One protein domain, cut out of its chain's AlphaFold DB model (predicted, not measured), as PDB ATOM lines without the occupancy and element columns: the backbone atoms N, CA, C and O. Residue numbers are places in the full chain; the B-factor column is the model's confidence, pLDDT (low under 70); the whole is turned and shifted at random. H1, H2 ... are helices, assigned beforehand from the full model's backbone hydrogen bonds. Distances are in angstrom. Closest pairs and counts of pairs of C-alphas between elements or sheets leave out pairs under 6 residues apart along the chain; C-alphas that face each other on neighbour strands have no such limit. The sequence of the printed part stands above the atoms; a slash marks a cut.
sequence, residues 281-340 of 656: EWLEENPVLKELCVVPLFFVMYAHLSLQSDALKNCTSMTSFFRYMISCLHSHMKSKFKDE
ATOM      1  N   GLU A 281      -4.119  47.211 -19.000       89.31
ATOM      2  CA  GLU A 281      -4.707  48.360 -19.701       89.31
ATOM      3  C   GLU A 281      -5.856  47.924 -20.621       89.31
ATOM      4  O   GLU A 281      -6.954  48.462 -20.515       89.31
ATOM      5  N   TRP A 282      -5.666  46.882 -21.437       90.94
ATOM      6  CA  TRP A 282      -6.737  46.361 -22.300       90.94
ATOM      7  C   TRP A 282      -7.949  45.839 -21.522       90.94
ATOM      8  O   TRP A 282      -9.077  45.944 -22.004       90.94
ATOM      9  N   LEU A 283      -7.730  45.255 -20.342       90.25
ATOM     10  CA  LEU A 283      -8.809  44.793 -19.474       90.25
ATOM     11  C   LEU A 283      -9.600  45.966 -18.879       90.25
ATOM     12  O   LEU A 283     -10.826  45.902 -18.809       90.25
ATOM     13  N   GLU A 284      -8.915  47.032 -18.464       87.31
ATOM     14  CA  GLU A 284      -9.538  48.232 -17.891       87.31
ATOM     15  C   GLU A 284     -10.270  49.079 -18.940       87.31
ATOM     16  O   GLU A 284     -11.327  49.643 -18.652       87.31
ATOM     17  N   GLU A 285      -9.758  49.128 -20.172       87.62
ATOM     18  CA  GLU A 285     -10.377  49.848 -21.293       87.62
ATOM     19  C   GLU A 285     -11.653  49.174 -21.821       87.62
ATOM     20  O   GLU A 285     -12.476  49.836 -22.459       87.62
ATOM     21  N   ASN A 286     -11.847  47.876 -21.559       85.31
ATOM     22  CA  ASN A 286     -12.986  47.115 -22.062       85.31
ATOM     23  C   ASN A 286     -13.914  46.635 -20.921       85.31
ATOM     24  O   ASN A 286     -13.633  45.627 -20.264       85.31
ATOM     25  N   PRO A 287     -15.082  47.282 -20.734       80.62
ATOM     26  CA  PRO A 287     -16.047  46.905 -19.701       80.62
ATOM     27  C   PRO A 287     -16.544  45.456 -19.793       80.62
ATOM     28  O   PRO A 287     -16.756  44.822 -18.762       80.62
ATOM     29  N   VAL A 288     -16.700  44.915 -21.007       82.19
ATOM     30  CA  VAL A 288     -17.166  43.535 -21.218       82.19
ATOM     31  C   VAL A 288     -16.113  42.548 -20.732       82.19
ATOM     32  O   VAL A 288     -16.432  41.609 -20.004       82.19
ATOM     33  N   LEU A 289     -14.841  42.772 -21.077       86.81
ATOM     34  CA  LEU A 289     -13.749  41.940 -20.570       86.81
ATOM     35  C   LEU A 289     -13.641  42.035 -19.052       86.81
ATOM     36  O   LEU A 289     -13.497  41.005 -18.400       86.81
ATOM     37  N   LYS A 290     -13.758  43.240 -18.483       85.50
ATOM     38  CA  LYS A 290     -13.713  43.450 -17.031       85.50
ATOM     39  C   LYS A 290     -14.761  42.618 -16.293       85.50
ATOM     40  O   LYS A 290     -14.486  42.122 -15.204       85.50
ATOM     41  N   GLU A 291     -15.934  42.426 -16.891       81.19
ATOM     42  CA  GLU A 291     -17.003  41.591 -16.340       81.19
ATOM     43  C   GLU A 291     -16.755  40.093 -16.542       81.19
ATOM     44  O   GLU A 291     -16.869  39.319 -15.590       81.19
ATOM     45  N   LEU A 292     -16.369  39.673 -17.750       86.81
ATOM     46  CA  LEU A 292     -16.085  38.264 -18.046       86.81
ATOM     47  C   LEU A 292     -14.923  37.731 -17.203       86.81
ATOM     48  O   LEU A 292     -15.009  36.640 -16.641       86.81
ATOM     49  N   CYS A 293     -13.863  38.522 -17.056       91.50
ATOM     50  CA  CYS A 293     -12.646  38.177 -16.325       91.50
ATOM     51  C   CYS A 293     -12.800  38.185 -14.797       91.50
ATOM     52  O   CYS A 293     -11.834  37.897 -14.086       91.50
ATOM     53  N   VAL A 294     -13.994  38.463 -14.264       89.44
ATOM     54  CA  VAL A 294     -14.311  38.084 -12.878       89.44
ATOM     55  C   VAL A 294     -14.330  36.561 -12.753       89.44
ATOM     56  O   VAL A 294     -13.922  36.023 -11.727       89.44
ATOM     57  N   VAL A 295     -14.741  35.839 -13.799       91.44
ATOM     58  CA  VAL A 295     -14.690  34.376 -13.817       91.44
ATOM     59  C   VAL A 295     -13.234  33.930 -14.032       91.44
ATOM     60  O   VAL A 295     -12.663  34.206 -15.091       91.44
ATOM     61  N   PRO A 296     -12.628  33.189 -13.083       94.19
ATOM     62  CA  PRO A 296     -11.254  32.701 -13.166       94.19
ATOM     63  C   PRO A 296     -10.918  32.002 -14.484       94.19
ATOM     64  O   PRO A 296      -9.879  32.287 -15.063       94.19
ATOM     65  N   LEU A 297     -11.792  31.133 -15.006       92.75
ATOM     66  CA  LEU A 297     -11.552  30.458 -16.287       92.75
ATOM     67  C   LEU A 297     -11.396  31.442 -17.458       92.75
ATOM     68  O   LEU A 297     -10.447  31.313 -18.231       92.75
ATOM     69  N   PHE A 298     -12.289  32.434 -17.574       92.25
ATOM     70  CA  PHE A 298     -12.190  33.457 -18.620       92.25
ATOM     71  C   PHE A 298     -10.940  34.311 -18.433       92.25
ATOM     72  O   PHE A 298     -10.247  34.570 -19.412       92.25
ATOM     73  N   PHE A 299     -10.596  34.679 -17.196       94.31
ATOM     74  CA  PHE A 299      -9.378  35.441 -16.935       94.31
ATOM     75  C   PHE A 299      -8.105  34.657 -17.261       94.31
ATOM     76  O   PHE A 299      -7.196  35.196 -17.882       94.31
ATOM     77  N   VAL A 300      -8.042  33.376 -16.896       92.75
ATOM     78  CA  VAL A 300      -6.927  32.484 -17.235       92.75
ATOM     79  C   VAL A 300      -6.762  32.419 -18.754       92.75
ATOM     80  O   VAL A 300      -5.657  32.616 -19.260       92.75
ATOM     81  N   MET A 301      -7.853  32.193 -19.487       91.62
ATOM     82  CA  MET A 301      -7.841  32.169 -20.951       91.62
ATOM     83  C   MET A 301      -7.410  33.515 -21.532       91.62
ATOM     84  O   MET A 301      -6.542  33.546 -22.397       91.62
ATOM     85  N   TYR A 302      -7.959  34.617 -21.025       92.69
ATOM     86  CA  TYR A 302      -7.607  35.975 -21.427       92.69
ATOM     87  C   TYR A 302      -6.114  36.246 -21.223       92.69
ATOM     88  O   TYR A 302      -5.426  36.582 -22.179       92.69
ATOM     89  N   ALA A 303      -5.589  36.007 -20.019       91.94
ATOM     90  CA  ALA A 303      -4.190  36.244 -19.681       91.94
ATOM     91  C   ALA A 303      -3.237  35.492 -20.618       91.94
ATOM     92  O   ALA A 303      -2.256  36.060 -21.082       91.94
ATOM     93  N   HIS A 304      -3.534  34.231 -20.938       88.38
ATOM     94  CA  HIS A 304      -2.690  33.435 -21.831       88.38
ATOM     95  C   HIS A 304      -2.846  33.800 -23.313       88.38
ATOM     96  O   HIS A 304      -1.852  33.840 -24.036       88.38
ATOM     97  N   LEU A 305      -4.065  34.074 -23.784       89.00
ATOM     98  CA  LEU A 305      -4.318  34.444 -25.182       89.00
ATOM     99  C   LEU A 305      -3.808  35.857 -25.497       89.00
ATOM    100  O   LEU A 305      -3.257  36.089 -26.574       89.00
ATOM    101  N   SER A 306      -3.918  36.783 -24.545       89.75
ATOM    102  CA  SER A 306      -3.449  38.163 -24.695       89.75
ATOM    103  C   SER A 306      -1.927  38.301 -24.728       89.75
ATOM    104  O   SER A 306      -1.421  39.306 -25.221       89.75
ATOM    105  N   LEU A 307      -1.179  37.282 -24.291       85.75
ATOM    106  CA  LEU A 307       0.271  37.219 -24.515       85.75
ATOM    107  C   LEU A 307       0.636  36.994 -25.987       85.75
ATOM    108  O   LEU A 307       1.757  37.296 -26.392       85.75
ATOM    109  N   GLN A 308      -0.282  36.444 -26.783       81.62
ATOM    110  CA  GLN A 308      -0.040  36.105 -28.186       81.62
ATOM    111  C   GLN A 308      -0.638  37.133 -29.150       81.62
ATOM    112  O   GLN A 308      -0.154  37.278 -30.271       81.62
ATOM    113  N   SER A 309      -1.701  37.831 -28.743       84.75
ATOM    114  CA  SER A 309      -2.430  38.761 -29.602       84.75
ATOM    115  C   SER A 309      -3.212  39.795 -28.797       84.75
ATOM    116  O   SER A 309      -3.750  39.507 -27.734       84.75
ATOM    117  N   ASP A 310      -3.356  40.990 -29.360       85.62
ATOM    118  CA  ASP A 310      -4.179  42.064 -28.812       85.62
ATOM    119  C   ASP A 310      -5.661  41.967 -29.221       85.62
ATOM    120  O   ASP A 310      -6.469  42.792 -28.805       85.62
ATOM    121  N   ALA A 311      -6.059  40.968 -30.019       87.62
ATOM    122  CA  ALA A 311      -7.396  40.892 -30.611       87.62
ATOM    123  C   ALA A 311      -8.535  40.840 -29.579       87.62
ATOM    124  O   ALA A 311      -9.606  41.403 -29.821       87.62
ATOM    125  N   LEU A 312      -8.301  40.228 -28.409       88.81
ATOM    126  CA  LEU A 312      -9.299  40.160 -27.338       88.81
ATOM    127  C   LEU A 312      -9.689  41.538 -26.796       88.81
ATOM    128  O   LEU A 312     -10.805  41.664 -26.302       88.81
ATOM    129  N   LYS A 313      -8.852  42.578 -26.948       87.81
ATOM    130  CA  LYS A 313      -9.159  43.945 -26.482       87.81
ATOM    131  C   LYS A 313     -10.456  44.505 -27.075       87.81
ATOM    132  O   LYS A 313     -11.114  45.326 -26.451       87.81
ATOM    133  N   ASN A 314     -10.842  44.035 -28.264       86.38
ATOM    134  CA  ASN A 314     -12.025  44.490 -28.995       86.38
ATOM    135  C   ASN A 314     -13.240  43.567 -28.809       86.38
ATOM    136  O   ASN A 314     -14.216  43.676 -29.548       86.38
ATOM    137  N   CYS A 315     -13.179  42.626 -27.869       86.12
ATOM    138  CA  CYS A 315     -14.269  41.704 -27.588       86.12
ATOM    139  C   CYS A 315     -15.508  42.455 -27.074       86.12
ATOM    140  O   CYS A 315     -15.404  43.269 -26.157       86.12
ATOM    141  N   THR A 316     -16.680  42.164 -27.639       85.50
ATOM    142  CA  THR A 316     -17.935  42.869 -27.319       85.50
ATOM    143  C   THR A 316     -18.947  42.012 -26.571       85.50
ATOM    144  O   THR A 316     -19.904  42.547 -26.029       85.50
ATOM    145  N   SER A 317     -18.757  40.693 -26.543       88.50
ATOM    146  CA  SER A 317     -19.646  39.749 -25.857       88.50
ATOM    147  C   SER A 317     -18.913  38.477 -25.439       88.50
ATOM    148  O   SER A 317     -17.841  38.169 -25.973       88.50
ATOM    149  N   MET A 318     -19.502  37.692 -24.533       89.81
ATOM    150  CA  MET A 318     -18.949  36.388 -24.153       89.81
ATOM    151  C   MET A 318     -18.824  35.467 -25.362       89.81
ATOM    152  O   MET A 318     -17.818  34.780 -25.526       89.81
ATOM    153  N   THR A 319     -19.825  35.476 -26.234       92.31
ATOM    154  CA  THR A 319     -19.826  34.657 -27.441       92.31
ATOM    155  C   THR A 319     -18.659  35.029 -28.355       92.31
ATOM    156  O   THR A 319     -17.984  34.146 -28.883       92.31
ATOM    157  N   SER A 320     -18.358  36.325 -28.510       91.38
ATOM    158  CA  SER A 320     -17.193  36.765 -29.291       91.38
ATOM    159  C   SER A 320     -15.857  36.367 -28.647       91.38
ATOM    160  O   SER A 320     -14.949  35.947 -29.366       91.38
ATOM    161  N   PHE A 321     -15.766  36.398 -27.309       91.94
ATOM    162  CA  PHE A 321     -14.605  35.905 -26.559       91.94
ATOM    163  C   PHE A 321     -14.385  34.413 -26.819       91.94
ATOM    164  O   PHE A 321     -13.292  33.992 -27.197       91.94
ATOM    165  N   PHE A 322     -15.439  33.610 -26.644       91.94
ATOM    166  CA  PHE A 322     -15.372  32.157 -26.779       91.94
ATOM    167  C   PHE A 322     -15.066  31.746 -28.217       91.94
ATOM    168  O   PHE A 322     -14.216  30.888 -28.443       91.94
ATOM    169  N   ARG A 323     -15.672  32.420 -29.200       91.19
ATOM    170  CA  ARG A 323     -15.375  32.224 -30.622       91.19
ATOM    171  C   ARG A 323     -13.898  32.462 -30.923       91.19
ATOM    172  O   ARG A 323     -13.259  31.608 -31.530       91.19
ATOM    173  N   TYR A 324     -13.350  33.591 -30.465       90.88
ATOM    174  CA  TYR A 324     -11.932  33.897 -30.648       90.88
ATOM    175  C   TYR A 324     -11.038  32.855 -29.970       90.88
ATOM    176  O   TYR A 324     -10.092  32.364 -30.582       90.88
ATOM    177  N   MET A 325     -11.376  32.460 -28.739       89.88
ATOM    178  CA  MET A 325     -10.667  31.403 -28.025       89.88
ATOM    179  C   MET A 325     -10.634  30.106 -28.846       89.88
ATOM    180  O   MET A 325      -9.547  29.578 -29.061       89.88
ATOM    181  N   ILE A 326     -11.778  29.608 -29.331       89.94
ATOM    182  CA  ILE A 326     -11.849  28.391 -30.158       89.94
ATOM    183  C   ILE A 326     -10.977  28.541 -31.413       89.94
ATOM    184  O   ILE A 326     -10.160  27.660 -31.692       89.94
ATOM    185  N   SER A 327     -11.051  29.677 -32.115       88.19
ATOM    186  CA  SER A 327     -10.185  29.955 -33.271       88.19
ATOM    187  C   SER A 327      -8.694  29.915 -32.915       88.19
ATOM    188  O   SER A 327      -7.898  29.354 -33.671       88.19
ATOM    189  N   CYS A 328      -8.292  30.435 -31.752       85.44
ATOM    190  CA  CYS A 328      -6.914  30.324 -31.269       85.44
ATOM    191  C   CYS A 328      -6.499  28.871 -31.014       85.44
ATOM    192  O   CYS A 328      -5.386  28.495 -31.384       85.44
ATOM    193  N   LEU A 329      -7.381  28.038 -30.446       85.38
ATOM    194  CA  LEU A 329      -7.102  26.613 -30.228       85.38
ATOM    195  C   LEU A 329      -6.818  25.893 -31.555       85.38
ATOM    196  O   LEU A 329      -5.814  25.184 -31.680       85.38
ATOM    197  N   HIS A 330      -7.660  26.117 -32.567       84.25
ATOM    198  CA  HIS A 330      -7.463  25.545 -33.900       84.25
ATOM    199  C   HIS A 330      -6.205  26.098 -34.584       84.25
ATOM    200  O   HIS A 330      -5.425  25.331 -35.157       84.25
ATOM    201  N   SER A 331      -5.955  27.408 -34.493       81.31
ATOM    202  CA  SER A 331      -4.777  28.044 -35.094       81.31
ATOM    203  C   SER A 331      -3.466  27.556 -34.478       81.31
ATOM    204  O   SER A 331      -2.501  27.328 -35.205       81.31
ATOM    205  N   HIS A 332      -3.411  27.365 -33.158       76.12
ATOM    206  CA  HIS A 332      -2.212  26.863 -32.488       76.12
ATOM    207  C   HIS A 332      -1.832  25.465 -32.993       76.12
ATOM    208  O   HIS A 332      -0.667  25.174 -33.265       76.12
ATOM    209  N   MET A 333      -2.827  24.601 -33.178       72.75
ATOM    210  CA  MET A 333      -2.614  23.271 -33.734       72.75
ATOM    211  C   MET A 333      -2.206  23.332 -35.217       72.75
ATOM    212  O   MET A 333      -1.230  22.680 -35.586       72.75
ATOM    213  N   LYS A 334      -2.821  24.198 -36.039       70.69
ATOM    214  CA  LYS A 334      -2.368  24.451 -37.425       70.69
ATOM    215  C   LYS A 334      -0.901  24.876 -37.492       70.69
ATOM    216  O   LYS A 334      -0.176  24.403 -38.361       70.69
ATOM    217  N   SER A 335      -0.458  25.760 -36.599       67.12
ATOM    218  CA  SER A 335       0.942  26.200 -36.549       67.12
ATOM    219  C   SER A 335       1.888  25.049 -36.205       67.12
ATOM    220  O   SER A 335       2.914  24.911 -36.860       67.12
ATOM    221  N   LYS A 336       1.505  24.165 -35.274       62.44
ATOM    222  CA  LYS A 336       2.296  22.973 -34.927       62.44
ATOM    223  C   LYS A 336       2.486  22.018 -36.115       62.44
ATOM    224  O   LYS A 336       3.563  21.461 -36.280       62.44
ATOM    225  N   PHE A 337       1.467  21.866 -36.964       58.28
ATOM    226  CA  PHE A 337       1.522  21.013 -38.160       58.28
ATOM    227  C   PHE A 337       2.157  21.677 -39.392       58.28
ATOM    228  O   PHE A 337       2.393  20.990 -40.377       58.28
ATOM    229  N   LYS A 338       2.438  22.987 -39.380       53.53
ATOM    230  CA  LYS A 338       3.196  23.645 -40.464       53.53
ATOM    231  C   LYS A 338       4.703  23.401 -40.365       53.53
ATOM    232  O   LYS A 338       5.377  23.456 -41.390       53.53
ATOM    233  N   ASP A 339       5.210  23.141 -39.161       54.62
ATOM    234  CA  ASP A 339       6.627  22.837 -38.921       54.62
ATOM    235  C   ASP A 339       6.976  21.367 -39.231       54.62
ATOM    236  O   ASP A 339       8.122  21.044 -39.550       54.62
ATOM    237  N   GLU A 340       5.989  20.468 -39.195       50.94
ATOM    238  CA  GLU A 340       6.114  19.077 -39.638       50.94
ATOM    239  C   GLU A 340       5.677  19.002 -41.111       50.94
ATOM    240  O   GLU A 340       4.567  19.394 -41.432       50.94
TER     241      GLU A 340
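What this domain is: This is residues 281 to 340 of the 656 residues of a protein of Stichopus japonicus (UniProt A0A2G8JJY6). One long helix, H5, joins a small body of four shorter helices, H1 to H4, by its first part, while its residues 330 to 339 stick out as an arm. The printed part has 60 residues, with five named helices, H1 to H5 in chain order, and no named strand: all helix. It is only just compact, close to loose, with a radius of gyration of the C-alphas of 12.3 A and spans of 40 by 20 by 19 A.

Where its parts are: H5, residues 318 to 339, runs 32.5 A from C-alpha 318 at (-18.949, 36.388, -24.153) to C-alpha 339 at (6.627, 22.837, -38.921). H3 is residues 296 to 306, 15.0 A; H4 is 311 to 314, H2 287 to 292 and H1 281 to 285.

How they stand to each other: H5, with residues 325 to 328 alone, only just touches H3, with 3 pairs of C-alphas within 8 A, the closest Leu 305 and Met 325 at 7.6 A, at a steep tilt of 49 degrees, the same way. H1 only just touches H4, with 3 such pairs, the closest Trp 282 and Lys 313 at 5.4 A. H2 and H5 are close but not clearly touching, the closest C-alphas, Leu 292 and Met 318, 7.0 A apart. Every O i to N i+4 pair is within hydrogen-bond range in H1, H2 and H3, and 17 of 18 in H5; H4 is too short for one.

The domain as a whole: The C-alphas farthest apart, Pro 287 and Glu 340, are 40.8 A apart. The printed part has no cut, and its four links are tight. The model's pLDDT is under 70 at residues 335 to 340.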